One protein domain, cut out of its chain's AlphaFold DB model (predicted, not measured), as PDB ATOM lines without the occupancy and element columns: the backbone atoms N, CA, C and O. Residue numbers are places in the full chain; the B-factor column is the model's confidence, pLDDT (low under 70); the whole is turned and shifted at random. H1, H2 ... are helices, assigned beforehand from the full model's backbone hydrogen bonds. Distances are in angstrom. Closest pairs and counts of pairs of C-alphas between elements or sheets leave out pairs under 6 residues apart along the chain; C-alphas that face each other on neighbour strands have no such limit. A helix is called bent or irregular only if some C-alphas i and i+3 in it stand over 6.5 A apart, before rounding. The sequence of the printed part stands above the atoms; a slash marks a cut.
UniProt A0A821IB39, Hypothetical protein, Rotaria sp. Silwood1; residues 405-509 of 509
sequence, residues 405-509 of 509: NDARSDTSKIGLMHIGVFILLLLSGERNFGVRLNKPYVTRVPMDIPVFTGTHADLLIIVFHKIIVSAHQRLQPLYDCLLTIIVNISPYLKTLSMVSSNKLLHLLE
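This is residues 405 to 509 of the 509 residues of the protein "Hypothetical protein" of Rotaria sp. Silwood1 (UniProt A0A821IB39). This all-helix domain is built round the long helix H4, which touches three of the other four helices: H1 runs alongside it the same way, and H3, whose centre is nearest to the mean of the C-alphas, folds back along it as the other arm of a helical hairpin. H5 crosses H3 on the side away from H1, short H2 lies across the last turns of H4, and the long link between H2 and H3 swings out in a wide loop. The printed part has 105 residues with five named helices, H1 to H5 in chain order, and no named strand. It is compact, with a radius of gyration of the C-alphas of 13.1 A, and rounded, spanning 35 by 30 by 28 A.

Start at the hub, H4, residues 473 to 492, which touches three other helices. Look beside it for H1, residues 411 to 428, which touches H4 at a shallow tilt of 19 degrees, the same way; the closest C-alphas, of Leu 425 and Ile 485, are 5.5 A apart. Next find H3, residues 456 to 470: it makes a helical hairpin with H4, touching it at a shallow tilt of 25 degrees, opposite ways, with the C-alphas of Ile 468 and Tyr 479 closest at 6.3 A. At residues 488 to 492 alone H4 touches H2, residues 431 to 436, about perpendicular at 88 degrees; the closest C-alphas, of Gly 434 and Ile 489, are 4.6 A apart. Moving outward from H3, you reach H5, residues 498 to 508, which touches H3 at a steep tilt of 42 degrees, the same way, with the C-alphas of Asp 458 and Ser 500 closest at 5.4 A. H1 and H3 are apart, and H2 and H3 are near each other. In the backbones of H2, H3 and H5 every O i to N i+4 pair is within hydrogen-bond range, against 12 of 14 in H1 and 9 of 16 in H4.

Find C-alpha 473 at (182.320, 155.964, 122.248); from there H4 runs 30.7 A to C-alpha 492 at (168.283, 163.057, 148.572), with a kink of 33 degrees near residue 480. H4 is irregular, with C-alphas 488 and 491 7.3 A apart, and so is H1, with C-alphas 412 and 415 7.8 A apart. H1 begins at C-alpha 411 at (182.073, 164.394, 117.894) and is 25.6 A long. H3 measures 20.9 A, H5 15.8 A and H2 8.7 A.

The C-alphas farthest apart are those of Ser 412 and Thr 495, at 36.7 A. The link from H2 to H3, residues 437 to 455, is long, while the other three are tight. The printed part has no cut and ends at Glu 509, the chain's last residue. The mean pLDDT of the printed part is 93.8, and no printed residue is under 70.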
ATOM      1  N   ASN A 405     172.282 166.728 126.030       95.50
ATOM      2  CA  ASN A 405     171.457 165.836 125.231       95.50
ATOM      3  C   ASN A 405     171.636 166.111 123.731       95.50
ATOM      4  O   ASN A 405     171.840 165.164 122.982       95.50
ATOM      5  N   ASP A 406     171.595 167.366 123.281       93.81
ATOM      6  CA  ASP A 406     171.778 167.737 121.867       93.81
ATOM      7  C   ASP A 406     173.165 167.342 121.326       93.81
ATOM      8  O   ASP A 406     173.292 166.807 120.227       93.81
ATOM      9  N   ALA A 407     174.215 167.536 122.128       93.62
ATOM     10  CA  ALA A 407     175.599 167.314 121.720       93.62
ATOM     11  C   ALA A 407     176.076 165.852 121.805       93.62
ATOM     12  O   ALA A 407     177.131 165.531 121.261       93.62
ATOM     13  N   ARG A 408     175.322 164.949 122.447       93.50
ATOM     14  CA  ARG A 408     175.762 163.571 122.771       93.50
ATOM     15  C   ARG A 408     176.241 162.732 121.573       93.50
ATOM     16  O   ARG A 408     177.030 161.803 121.745       93.50
ATOM     17  N   SER A 409     175.746 163.030 120.373       90.19
ATOM     18  CA  SER A 409     176.068 162.303 119.138       90.19
ATOM     19  C   SER A 409     177.035 163.064 118.224       90.19
ATOM     20  O   SER A 409     177.414 162.540 117.180       90.19
ATOM     21  N   ASP A 410     177.451 164.275 118.601       91.19
ATOM     22  CA  ASP A 410     178.307 165.143 117.795       91.19
ATOM     23  C   ASP A 410     179.754 165.121 118.310       91.19
ATOM     24  O   ASP A 410     180.087 165.669 119.363       91.19
ATOM     25  N   THR A 411     180.652 164.505 117.537       90.00
ATOM     26  CA  THR A 411     182.073 164.394 117.894       90.00
ATOM     27  C   THR A 411     182.805 165.733 117.927       90.00
ATOM     28  O   THR A 411     183.867 165.815 118.541       90.00
ATOM     29  N   SER A 412     182.269 166.776 117.289       90.62
ATOM     30  CA  SER A 412     182.851 168.122 117.347       90.62
ATOM     31  C   SER A 412     182.569 168.823 118.683       90.62
ATOM     32  O   SER A 412     183.319 169.707 119.085       90.62
ATOM     33  N   LYS A 413     181.545 168.377 119.424       91.56
ATOM     34  CA  LYS A 413     181.099 168.973 120.693       91.56
ATOM     35  C   LYS A 413     181.570 168.203 121.934       91.56
ATOM     36  O   LYS A 413     181.025 168.376 123.022       91.56
ATOM     37  N   ILE A 414     182.607 167.371 121.823       91.50
ATOM     38  CA  ILE A 414     183.132 166.601 122.967       91.50
ATOM     39  C   ILE A 414     183.579 167.522 124.115       91.50
ATOM     40  O   ILE A 414     183.325 167.207 125.277       91.50
ATOM     41  N   GLY A 415     184.194 168.672 123.812       91.31
ATOM     42  CA  GLY A 415     184.585 169.655 124.831       91.31
ATOM     43  C   GLY A 415     183.386 170.178 125.630       91.31
ATOM     44  O   GLY A 415     183.424 170.197 126.858       91.31
ATOM     45  N   LEU A 416     182.279 170.491 124.948       93.81
ATOM     46  CA  LEU A 416     181.017 170.898 125.570       93.81
ATOM     47  C   LEU A 416     180.468 169.818 126.515       93.81
ATOM     48  O   LEU A 416     180.015 170.143 127.612       93.81
ATOM     49  N   MET A 417     180.554 168.541 126.117       95.38
ATOM     50  CA  MET A 417     180.148 167.417 126.969       95.38
ATOM     51  C   MET A 417     180.959 167.370 128.268       95.38
ATOM     52  O   MET A 417     180.373 167.251 129.341       95.38
ATOM     53  N   HIS A 418     182.285 167.524 128.187       94.81
ATOM     54  CA  HIS A 418     183.150 167.552 129.371       94.81
ATOM     55  C   HIS A 418     182.791 168.725 130.288       94.81
ATOM     56  O   HIS A 418     182.561 168.518 131.477       94.81
ATOM     57  N   ILE A 419     182.669 169.939 129.738       95.50
ATOM     58  CA  ILE A 419     182.303 171.136 130.510       95.50
ATOM     59  C   ILE A 419     180.962 170.950 131.226       95.50
ATOM     60  O   ILE A 419     180.882 171.159 132.435       95.50
ATOM     61  N   GLY A 420     179.917 170.517 130.516       97.38
ATOM     62  CA  GLY A 420     178.597 170.326 131.117       97.38
ATOM     63  C   GLY A 420     178.589 169.247 132.203       97.38
ATOM     64  O   GLY A 420     178.028 169.467 133.275       97.38
ATOM     65  N   VAL A 421     179.252 168.107 131.977       97.44
ATOM     66  CA  VAL A 421     179.344 167.030 132.978       97.44
ATOM     67  C   VAL A 421     180.135 167.477 134.204       97.44
ATOM     68  O   VAL A 421     179.700 167.223 135.323       97.44
ATOM     69  N   PHE A 422     181.251 168.185 134.033       96.12
ATOM     70  CA  PHE A 422     182.058 168.663 135.154       96.12
ATOM     71  C   PHE A 422     181.364 169.762 135.969       96.12
ATOM     72  O   PHE A 422     181.473 169.762 137.195       96.12
ATOM     73  N   ILE A 423     180.565 170.627 135.335       97.69
ATOM     74  CA  ILE A 423     179.674 171.545 136.058       97.69
ATOM     75  C   ILE A 423     178.681 170.755 136.916       97.69
ATOM     76  O   ILE A 423     178.532 171.035 138.105       97.69
ATOM     77  N   LEU A 424     178.011 169.749 136.345       98.12
ATOM     78  CA  LEU A 424     177.053 168.933 137.097       98.12
ATOM     79  C   LEU A 424     177.730 168.122 138.206       98.12
ATOM     80  O   LEU A 424     177.152 167.981 139.281       98.12
ATOM     81  N   LEU A 425     178.960 167.653 137.989       97.12
ATOM     82  CA  LEU A 425     179.773 166.990 139.006       97.12
ATOM     83  C   LEU A 425     180.045 167.928 140.181       97.12
ATOM     84  O   LEU A 425     179.752 167.560 141.318       97.12
ATOM     85  N   LEU A 426     180.499 169.153 139.902       95.19
ATOM     86  CA  LEU A 426     180.728 170.184 140.912       95.19
ATOM     87  C   LEU A 426     179.457 170.486 141.718       95.19
ATOM     88  O   LEU A 426     179.500 170.508 142.945       95.19
ATOM     89  N   LEU A 427     178.318 170.682 141.046       96.50
ATOM     90  CA  LEU A 427     177.044 170.966 141.714       96.50
ATOM     91  C   LEU A 427     176.528 169.767 142.524       96.50
ATOM     92  O   LEU A 427     175.954 169.951 143.596       96.50
ATOM     93  N   SER A 428     176.740 168.541 142.035       97.19
ATOM     94  CA  SER A 428     176.263 167.312 142.681       97.19
ATOM     95  C   SER A 428     176.909 167.035 144.033       97.19
ATOM     96  O   SER A 428     176.272 166.411 144.877       97.19
ATOM     97  N   GLY A 429     178.132 167.530 144.264       94.38
ATOM     98  CA  GLY A 429     178.845 167.357 145.533       94.38
ATOM     99  C   GLY A 429     178.162 168.029 146.730       94.38
ATOM    100  O   GLY A 429     178.538 167.787 147.873       94.38
ATOM    101  N   GLU A 430     177.141 168.853 146.490       93.19
ATOM    102  CA  GLU A 430     176.519 169.702 147.495       93.19
ATOM    103  C   GLU A 430     175.076 169.282 147.795       93.19
ATOM    104  O   GLU A 430     174.211 169.192 146.919       93.19
ATOM    105  N   ARG A 431     174.775 169.083 149.085       94.56
ATOM    106  CA  ARG A 431     173.472 168.582 149.564       94.56
ATOM    107  C   ARG A 431     172.285 169.394 149.041       94.56
ATOM    108  O   ARG A 431     171.249 168.825 148.693       94.56
ATOM    109  N   ASN A 432     172.404 170.723 149.023       93.44
ATOM    110  CA  ASN A 432     171.309 171.610 148.621       93.44
ATOM    111  C   ASN A 432     170.879 171.378 147.170       93.44
ATOM    112  O   ASN A 432     169.688 171.471 146.872       93.44
ATOM    113  N   PHE A 433     171.823 171.040 146.288       96.38
ATOM    114  CA  PHE A 433     171.525 170.708 144.902       96.38
ATOM    115  C   PHE A 433     170.689 169.427 144.824       96.38
ATOM    116  O   PHE A 433     169.575 169.466 144.305       96.38
ATOM    117  N   GLY A 434     171.152 168.334 145.445       96.06
ATOM    118  CA  GLY A 434     170.428 167.056 145.468       96.06
ATOM    119  C   GLY A 434     169.006 167.173 146.030       96.06
ATOM    120  O   GLY A 434     168.059 166.655 145.442       96.06
ATOM    121  N   VAL A 435     168.816 167.927 147.118       95.88
ATOM    122  CA  VAL A 435     167.480 168.169 147.695       95.88
ATOM    123  C   VAL A 435     166.574 168.941 146.728       95.88
ATOM    124  O   VAL A 435     165.389 168.616 146.615       95.88
ATOM    125  N   ARG A 436     167.106 169.941 146.014       95.62
ATOM    126  CA  ARG A 436     166.339 170.767 145.066       95.62
ATOM    127  C   ARG A 436     165.888 170.029 143.821       95.62
ATOM    128  O   ARG A 436     164.860 170.407 143.262       95.62
ATOM    129  N   LEU A 437     166.598 168.979 143.416       97.12
ATOM    130  CA  LEU A 437     166.215 168.176 142.255       97.12
ATOM    131  C   LEU A 437     164.807 167.574 142.382       97.12
ATOM    132  O   LEU A 437     164.173 167.318 141.365       97.12
ATOM    133  N   ASN A 438     164.277 167.440 143.603       97.06
ATOM    134  CA  ASN A 438     162.907 166.987 143.860       97.06
ATOM    135  C   ASN A 438     161.815 167.993 143.449       97.06
ATOM    136  O   ASN A 438     160.631 167.666 143.510       97.06
ATOM    137  N   LYS A 439     162.161 169.230 143.060       95.94
ATOM    138  CA  LYS A 439     161.166 170.195 142.573       95.94
ATOM    139  C   LYS A 439     160.503 169.640 141.299       95.94
ATOM    140  O   LYS A 439     161.230 169.151 140.426       95.94
ATOM    141  N   PRO A 440     159.170 169.743 141.146       95.62
ATOM    142  CA  PRO A 440     158.487 169.316 139.927       95.62
ATOM    143  C   PRO A 440     159.074 169.976 138.677       95.62
ATOM    144  O   PRO A 440     159.302 171.189 138.664       95.62
ATOM    145  N   TYR A 441     159.314 169.183 137.635       93.94
ATOM    146  CA  TYR A 441     159.750 169.675 136.333       93.94
ATOM    147  C   TYR A 441     158.521 170.018 135.488       93.94
ATOM    148  O   TYR A 441     157.785 169.137 135.047       93.94
ATOM    149  N   VAL A 442     158.269 171.317 135.318       88.19
ATOM    150  CA  VAL A 442     157.082 171.839 134.611       88.19
ATOM    151  C   VAL A 442     157.438 172.364 133.218       88.19
ATOM    152  O   VAL A 442     156.609 172.331 132.307       88.19
ATOM    153  N   THR A 443     158.671 172.835 133.036       77.88
ATOM    154  CA  THR A 443     159.162 173.389 131.773       77.88
ATOM    155  C   THR A 443     159.165 172.312 130.693       77.88
ATOM    156  O   THR A 443     159.694 171.232 130.903       77.88
ATOM    157  N   ARG A 444     158.603 172.589 129.514       75.81
ATOM    158  CA  ARG A 444     158.626 171.650 128.382       75.81
ATOM    159  C   ARG A 444     159.626 172.126 127.345       75.81
ATOM    160  O   ARG A 444     159.274 172.834 126.409       75.81
ATOM    161  N   VAL A 445     160.885 171.758 127.540       83.69
ATOM    162  CA  VAL A 445     161.935 172.003 126.547       83.69
ATOM    163  C   VAL A 445     161.863 170.895 125.489       83.69
ATOM    164  O   VAL A 445     161.686 169.734 125.867       83.69
ATOM    165  N   PRO A 446     161.986 171.200 124.182       84.31
ATOM    166  CA  PRO A 446     161.936 170.193 123.127       84.31
ATOM    167  C   PRO A 446     163.236 169.377 123.130       84.31
ATOM    168  O   PRO A 446     164.164 169.644 122.372       84.31
ATOM    169  N   MET A 447     163.317 168.403 124.030       88.69
ATOM    170  CA  MET A 447     164.417 167.454 124.132       88.69
ATOM    171  C   MET A 447     164.005 166.125 123.515       88.69
ATOM    172  O   MET A 447     162.895 165.643 123.733       88.69
ATOM    173  N   ASP A 448     164.927 165.495 122.795       90.75
ATOM    174  CA  ASP A 448     164.780 164.107 122.375       90.75
ATOM    175  C   ASP A 448     164.956 163.192 123.605       90.75
ATOM    176  O   ASP A 448     166.054 162.710 123.876       90.75
ATOM    177  N   ILE A 449     163.890 163.021 124.390       92.00
ATOM    178  CA  ILE A 449     163.780 162.163 125.581       92.00
ATOM    179  C   ILE A 449     162.355 161.586 125.667       92.00
ATOM    180  O   ILE A 449     161.423 162.180 125.119       92.00
ATOM    181  N   PRO A 450     162.140 160.437 126.337       92.25
ATOM    182  CA  PRO A 450     160.791 159.924 126.567       92.25
ATOM    183  C   PRO A 450     159.936 160.923 127.354       92.25
ATOM    184  O   PRO A 450     160.427 161.607 128.250       92.25
ATOM    185  N   VAL A 451     158.637 160.962 127.052       91.25
ATOM    186  CA  VAL A 451     157.673 161.755 127.822       91.25
ATOM    187  C   VAL A 451     157.582 161.191 129.238       91.25
ATOM    188  O   VAL A 451     157.393 159.990 129.428       91.25
ATOM    189  N   PHE A 452     157.690 162.065 130.234       93.69
ATOM    190  CA  PHE A 452     157.562 161.708 131.641       93.69
ATOM    191  C   PHE A 452     156.852 162.823 132.415       93.69
ATOM    192  O   PHE A 452     156.700 163.949 131.941       93.69
ATOM    193  N   THR A 453     156.389 162.502 133.618       93.94
ATOM    194  CA  THR A 453     155.910 163.473 134.607       93.94
ATOM    195  C   THR A 453     156.661 163.194 135.894       93.94
ATOM    196  O   THR A 453     156.597 162.081 136.412       93.94
ATOM    197  N   GLY A 454     157.416 164.177 136.372       95.19
ATOM    198  CA  GLY A 454     158.315 163.985 137.499       95.19
ATOM    199  C   GLY A 454     159.038 165.263 137.891       95.19
ATOM    200  O   GLY A 454     158.543 166.378 137.715       95.19
ATOM    201  N   THR A 455     160.216 165.080 138.452       96.81
ATOM    202  CA  THR A 455     161.053 166.111 139.053       96.81
ATOM    203  C   THR A 455     162.256 166.443 138.166       96.81
ATOM    204  O   THR A 455     162.463 165.842 137.110       96.81
ATOM    205  N   HIS A 456     163.082 167.402 138.580       97.25
ATOM    206  CA  HIS A 456     164.343 167.680 137.885       97.25
ATOM    207  C   HIS A 456     165.345 166.521 138.033       97.25
ATOM    208  O   HIS A 456     166.187 166.331 137.156       97.25
ATOM    209  N   ALA A 457     165.233 165.716 139.098       97.88
ATOM    210  CA  ALA A 457     166.000 164.480 139.245       97.88
ATOM    211  C   ALA A 457     165.672 163.485 138.125       97.88
ATOM    212  O   ALA A 457     166.572 162.883 137.543       97.88
ATOM    213  N   ASP A 458     164.384 163.356 137.791       97.69
ATOM    214  CA  ASP A 458     163.927 162.474 136.720       97.69
ATOM    215  C   ASP A 458     164.509 162.888 135.367       97.69
ATOM    216  O   ASP A 458     165.023 162.033 134.645       97.69
ATOM    217  N   LEU A 459     164.493 164.195 135.064       97.31
ATOM    218  CA  LEU A 459     165.103 164.753 133.855       97.31
ATOM    219  C   LEU A 459     166.596 164.409 133.768       97.31
ATOM    220  O   LEU A 459     167.051 163.918 132.735       97.31
ATOM    221  N   LEU A 460     167.344 164.645 134.851       97.94
ATOM    222  CA  LEU A 460     168.781 164.370 134.926       97.94
ATOM    223  C   LEU A 460     169.069 162.891 134.648       97.94
ATOM    224  O   LEU A 460     169.882 162.582 133.779       97.94
ATOM    225  N   ILE A 461     168.362 161.983 135.327       98.19
ATOM    226  CA  ILE A 461     168.534 160.533 135.163       98.19
ATOM    227  C   ILE A 461     168.228 160.096 133.726       98.19
ATOM    228  O   ILE A 461     168.985 159.318 133.146       98.19
ATOM    229  N   ILE A 462     167.140 160.595 133.131       97.31
ATOM    230  CA  ILE A 462     166.742 160.234 131.763       97.31
ATOM    231  C   ILE A 462     167.793 160.696 130.747       97.31
ATOM    232  O   ILE A 462     168.155 159.931 129.850       97.31
ATOM    233  N   VAL A 463     168.303 161.923 130.887       97.25
ATOM    234  CA  VAL A 463     169.351 162.456 130.007       97.25
ATOM    235  C   VAL A 463     170.654 161.675 130.180       97.25
ATOM    236  O   VAL A 463     171.268 161.293 129.187       97.25
ATOM    237  N   PHE A 464     171.053 161.365 131.414       97.75
ATOM    238  CA  PHE A 464     172.284 160.618 131.689       97.75
ATOM    239  C   PHE A 464     172.219 159.192 131.154       97.75
ATOM    240  O   PHE A 464     173.155 158.755 130.488       97.75
ATOM    241  N   HIS A 465     171.096 158.497 131.361       96.94
ATOM    242  CA  HIS A 465     170.842 157.191 130.748       96.94
ATOM    243  C   HIS A 465     171.026 157.256 129.234       96.94
ATOM    244  O   HIS A 465     171.742 156.440 128.653       96.94
ATOM    245  N   LYS A 466     170.424 158.263 128.593       95.12
ATOM    246  CA  LYS A 466     170.510 158.421 127.145       95.12
ATOM    247  C   LYS A 466     171.941 158.672 126.676       95.12
ATOM    248  O   LYS A 466     172.339 158.094 125.666       95.12
ATOM    249  N   ILE A 467     172.716 159.482 127.392       95.50
ATOM    250  CA  ILE A 467     174.133 159.702 127.083       95.50
ATOM    251  C   ILE A 467     174.909 158.386 127.215       95.50
ATOM    252  O   ILE A 467     175.580 157.993 126.273       95.50
ATOM    253  N   ILE A 468     174.762 157.651 128.317       94.81
ATOM    254  CA  ILE A 468     175.518 156.408 128.542       94.81
ATOM    255  C   ILE A 468     175.205 155.346 127.473       94.81
ATOM    256  O   ILE A 468     176.116 154.705 126.949       94.81
ATOM    257  N   VAL A 469     173.928 155.177 127.114       93.19
ATOM    258  CA  VAL A 469     173.482 154.095 126.218       93.19
ATOM    259  C   VAL A 469     173.605 154.445 124.732       93.19
ATOM    260  O   VAL A 469     173.812 153.553 123.915       93.19
ATOM    261  N   SER A 470     173.445 155.718 124.352       88.12
ATOM    262  CA  SER A 470     173.328 156.120 122.937       88.12
ATOM    263  C   SER A 470     174.389 157.101 122.440       88.12
ATOM    264  O   SER A 470     174.366 157.459 121.261       88.12
ATOM    265  N   ALA A 471     175.299 157.569 123.300       85.62
ATOM    266  CA  ALA A 471     176.324 158.509 122.871       85.62
ATOM    267  C   ALA A 471     177.499 157.845 122.142       85.62
ATOM    268  O   ALA A 471     177.682 156.628 122.121       85.62
ATOM    269  N   HIS A 472     178.320 158.698 121.535       87.12
ATOM    270  CA  HIS A 472     179.539 158.291 120.854       87.12
ATOM    271  C   HIS A 472     180.583 157.711 121.834       87.12
ATOM    272  O   HIS A 472     180.786 158.244 122.922       87.12
ATOM    273  N   GLN A 473     181.339 156.688 121.411       87.50
ATOM    274  CA  GLN A 473     182.320 155.964 122.248       87.50
ATOM    275  C   GLN A 473     183.391 156.858 122.898       87.50
ATOM    276  O   GLN A 473     183.848 156.584 124.000       87.50
ATOM    277  N   ARG A 474     183.765 157.973 122.257       87.81
ATOM    278  CA  ARG A 474     184.679 158.983 122.837       87.81
ATOM    279  C   ARG A 474     184.173 159.620 124.141       87.81
ATOM    280  O   ARG A 474     184.965 160.275 124.805       87.81
ATOM    281  N   LEU A 475     182.896 159.458 124.502       89.12
ATOM    282  CA  LEU A 475     182.354 159.925 125.781       89.12
ATOM    283  C   LEU A 475     182.485 158.903 126.917       89.12
ATOM    284  O   LEU A 475     182.156 159.246 128.047       89.12
ATOM    285  N   GLN A 476     183.000 157.696 126.656       89.12
ATOM    286  CA  GLN A 476     183.241 156.679 127.688       89.12
ATOM    287  C   GLN A 476     183.995 157.208 128.923       89.12
ATOM    288  O   GLN A 476     183.559 156.890 130.027       89.12
ATOM    289  N   PRO A 477     185.032 158.068 128.806       91.94
ATOM    290  CA  PRO A 477     185.705 158.630 129.981       91.94
ATOM    291  C   PRO A 477     184.798 159.460 130.906       91.94
ATOM    292  O   PRO A 477     185.137 159.664 132.066       91.94
ATOM    293  N   LEU A 478     183.649 159.947 130.420       93.56
ATOM    294  CA  LEU A 478     182.686 160.711 131.221       93.56
ATOM    295  C   LEU A 478     181.674 159.825 131.956       93.56
ATOM    296  O   LEU A 478     180.951 160.333 132.811       93.56
ATOM    297  N   TYR A 479     181.582 158.532 131.636       94.00
ATOM    298  CA  TYR A 479     180.540 157.663 132.191       94.00
ATOM    299  C   TYR A 479     180.692 157.509 133.707       94.00
ATOM    300  O   TYR A 479     179.704 157.642 134.429       94.00
ATOM    301  N   ASP A 480     181.924 157.379 134.198       94.00
ATOM    302  CA  ASP A 480     182.216 157.343 135.636       94.00
ATOM    303  C   ASP A 480     181.800 158.643 136.337       94.00
ATOM    304  O   ASP A 480     181.239 158.615 137.434       94.00
ATOM    305  N   CYS A 481     181.995 159.799 135.693       96.69
ATOM    306  CA  CYS A 481     181.530 161.084 136.218       96.69
ATOM    307  C   CYS A 481     179.997 161.159 136.275       96.69
ATOM    308  O   CYS A 481     179.448 161.603 137.283       96.69
ATOM    309  N   LEU A 482     179.297 160.705 135.228       97.25
ATOM    310  CA  LEU A 482     177.828 160.670 135.189       97.25
ATOM    311  C   LEU A 482     177.259 159.772 136.295       97.25
ATOM    312  O   LEU A 482     176.320 160.166 136.991       97.25
ATOM    313  N   LEU A 483     177.849 158.593 136.495       96.75
ATOM    314  CA  LEU A 483     177.459 157.673 137.564       96.75
ATOM    315  C   LEU A 483     177.775 158.258 138.947       96.75
ATOM    316  O   LEU A 483     176.936 158.187 139.841       96.75
ATOM    317  N   THR A 484     178.925 158.916 139.108       97.69
ATOM    318  CA  THR A 484     179.307 159.599 140.356       97.69
ATOM    319  C   THR A 484     178.299 160.683 140.728       97.69
ATOM    320  O   THR A 484     177.883 160.774 141.880       97.69
ATOM    321  N   ILE A 485     177.837 161.473 139.756       98.38
ATOM    322  CA  ILE A 485     176.784 162.475 139.977       98.38
ATOM    323  C   ILE A 485     175.500 161.810 140.484       98.38
ATOM    324  O   ILE A 485     174.914 162.303 141.448       98.38
ATOM    325  N   ILE A 486     175.069 160.697 139.872       97.75
ATOM    326  CA  ILE A 486     173.882 159.945 140.317       97.75
ATOM    327  C   ILE A 486     174.070 159.461 141.759       97.75
ATOM    328  O   ILE A 486     173.169 159.626 142.583       97.75
ATOM    329  N   VAL A 487     175.247 158.922 142.087       97.31
ATOM    330  CA  VAL A 487     175.589 158.489 143.448       97.31
ATOM    331  C   VAL A 487     175.504 159.657 144.430       97.31
ATOM    332  O   VAL A 487     174.835 159.524 145.456       97.31
ATOM    333  N   ASN A 488     176.083 160.813 144.102       98.06
ATOM    334  CA  ASN A 488     176.091 161.993 144.969       98.06
ATOM    335  C   ASN A 488     174.679 162.495 145.308       98.06
ATOM    336  O   ASN A 488     174.410 162.881 146.448       98.06
ATOM    337  N   ILE A 489     173.760 162.482 144.336       97.81
ATOM    338  CA  ILE A 489     172.386 162.963 144.543       97.81
ATOM    339  C   ILE A 489     171.462 161.902 145.158       97.81
ATOM    340  O   ILE A 489     170.455 162.268 145.768       97.81
ATOM    341  N   SER A 490     171.799 160.612 145.029       96.69
ATOM    342  CA  SER A 490     170.944 159.479 145.415       96.69
ATOM    343  C   SER A 490     170.372 159.529 146.841       96.69
ATOM    344  O   SER A 490     169.185 159.224 146.980       96.69
ATOM    345  N   PRO A 491     171.090 159.991 147.894       97.50
ATOM    346  CA  PRO A 491     170.542 160.020 149.254       97.50
ATOM    347  C   PRO A 491     169.402 161.031 149.437       97.50
ATOM    348  O   PRO A 491     168.718 161.024 150.461       97.50
ATOM    349  N   TYR A 492     169.218 161.940 148.476       97.38
ATOM    350  CA  TYR A 492     168.283 163.057 148.572       97.38
ATOM    351  C   TYR A 492     167.062 162.908 147.665       97.38
ATOM    352  O   TYR A 492     166.109 163.679 147.819       97.38
ATOM    353  N   LEU A 493     167.080 161.960 146.724       96.50
ATOM    354  CA  LEU A 493     166.015 161.793 145.742       96.50
ATOM    355  C   LEU A 493     164.771 161.168 146.373       96.50
ATOM    356  O   LEU A 493     164.843 160.236 147.172       96.50
ATOM    357  N   LYS A 494     163.606 161.686 145.997       94.44
ATOM    358  CA  LYS A 494     162.293 161.215 146.435       94.44
ATOM    359  C   LYS A 494     161.376 161.102 145.228       94.44
ATOM    360  O   LYS A 494     161.522 161.845 144.264       94.44
ATOM    361  N   THR A 495     160.398 160.197 145.319       93.06
ATOM    362  CA  THR A 495     159.286 160.100 144.356       93.06
ATOM    363  C   THR A 495     159.737 160.045 142.890       93.06
ATOM    364  O   THR A 495     159.171 160.739 142.050       93.06
ATOM    365  N   LEU A 496     160.765 159.239 142.588       95.62
ATOM    366  CA  LEU A 496     161.205 159.023 141.210       95.62
ATOM    367  C   LEU A 496     160.064 158.445 140.372       95.62
ATOM    368  O   LEU A 496     159.327 157.558 140.806       95.62
ATOM    369  N   SER A 497     159.943 158.940 139.148       96.50
ATOM    370  CA  SER A 497     158.995 158.441 138.167       96.50
ATOM    371  C   SER A 497     159.312 156.994 137.782       96.50
ATOM    372  O   SER A 497     160.453 156.521 137.868       96.50
ATOM    373  N   MET A 498     158.293 156.279 137.298       96.25
ATOM    374  CA  MET A 498     158.467 154.923 136.768       96.25
ATOM    375  C   MET A 498     159.477 154.897 135.610       96.25
ATOM    376  O   MET A 498     160.275 153.969 135.505       96.25
ATOM    377  N   VAL A 499     159.480 155.936 134.766       96.62
ATOM    378  CA  VAL A 499     160.394 156.053 133.622       96.62
ATOM    379  C   VAL A 499     161.842 156.111 134.100       96.62
ATOM    380  O   VAL A 499     162.648 155.287 133.674       96.62
ATOM    381  N   SER A 500     162.171 157.033 135.008       96.44
ATOM    382  CA  SER A 500     163.540 157.197 135.515       96.44
ATOM    383  C   SER A 500     164.002 155.997 136.339       96.44
ATOM    384  O   SER A 500     165.142 155.569 136.186       96.44
ATOM    385  N   SER A 501     163.112 155.391 137.133       96.25
ATOM    386  CA  SER A 501     163.408 154.152 137.868       96.25
ATOM    387  C   SER A 501     163.787 153.001 136.924       96.25
ATOM    388  O   SER A 501     164.813 152.355 137.125       96.25
ATOM    389  N   ASN A 502     163.030 152.794 135.836       96.44
ATOM    390  CA  ASN A 502     163.362 151.786 134.823       96.44
ATOM    391  C   ASN A 502     164.691 152.087 134.112       96.44
ATOM    392  O   ASN A 502     165.432 151.168 133.773       96.44
ATOM    393  N   LYS A 503     165.013 153.368 133.881       96.44
ATOM    394  CA  LYS A 503     166.303 153.760 133.296       96.44
ATOM    395  C   LYS A 503     167.481 153.439 134.211       96.44
ATOM    396  O   LYS A 503     168.499 152.992 133.701       96.44
ATOM    397  N   LEU A 504     167.347 153.632 135.524       95.50
ATOM    398  CA  LEU A 504     168.389 153.250 136.481       95.50
ATOM    399  C   LEU A 504     168.609 151.735 136.513       95.50
ATOM    400  O   LEU A 504     169.757 151.306 136.498       95.50
ATOM    401  N   LEU A 505     167.535 150.938 136.502       94.69
ATOM    402  CA  LEU A 505     167.646 149.474 136.442       94.69
ATOM    403  C   LEU A 505     168.395 149.020 135.183       94.69
ATOM    404  O   LEU A 505     169.337 148.248 135.287       94.69
ATOM    405  N   HIS A 506     168.080 149.602 134.026       94.81
ATOM    406  CA  HIS A 506     168.780 149.322 132.767       94.81
ATOM    407  C   HIS A 506     170.266 149.748 132.753       94.81
ATOM    408  O   HIS A 506     170.982 149.414 131.819       94.81
ATOM    409  N   LEU A 507     170.744 150.563 133.700       91.88
ATOM    410  CA  LEU A 507     172.186 150.848 133.820       91.88
ATOM    411  C   LEU A 507     172.917 149.817 134.690       91.88
ATOM    412  O   LEU A 507     174.145 149.793 134.678       91.88
ATOM    413  N   LEU A 508     172.177 149.040 135.484       84.19
ATOM    414  CA  LEU A 508     172.706 148.024 136.396       84.19
ATOM    415  C   LEU A 508     172.637 146.613 135.800       84.19
ATOM    416  O   LEU A 508     173.460 145.772 136.155       84.19
ATOM    417  N   GLU A 509     171.638 146.371 134.951       77.69
ATOM    418  CA  GLU A 509     171.511 145.195 134.080       77.69
ATOM    419  C   GLU A 509     172.428 145.316 132.859       77.69
ATOM    420  O   GLU A 509     173.067 144.294 132.516       77.69
TER     421      GLU A 509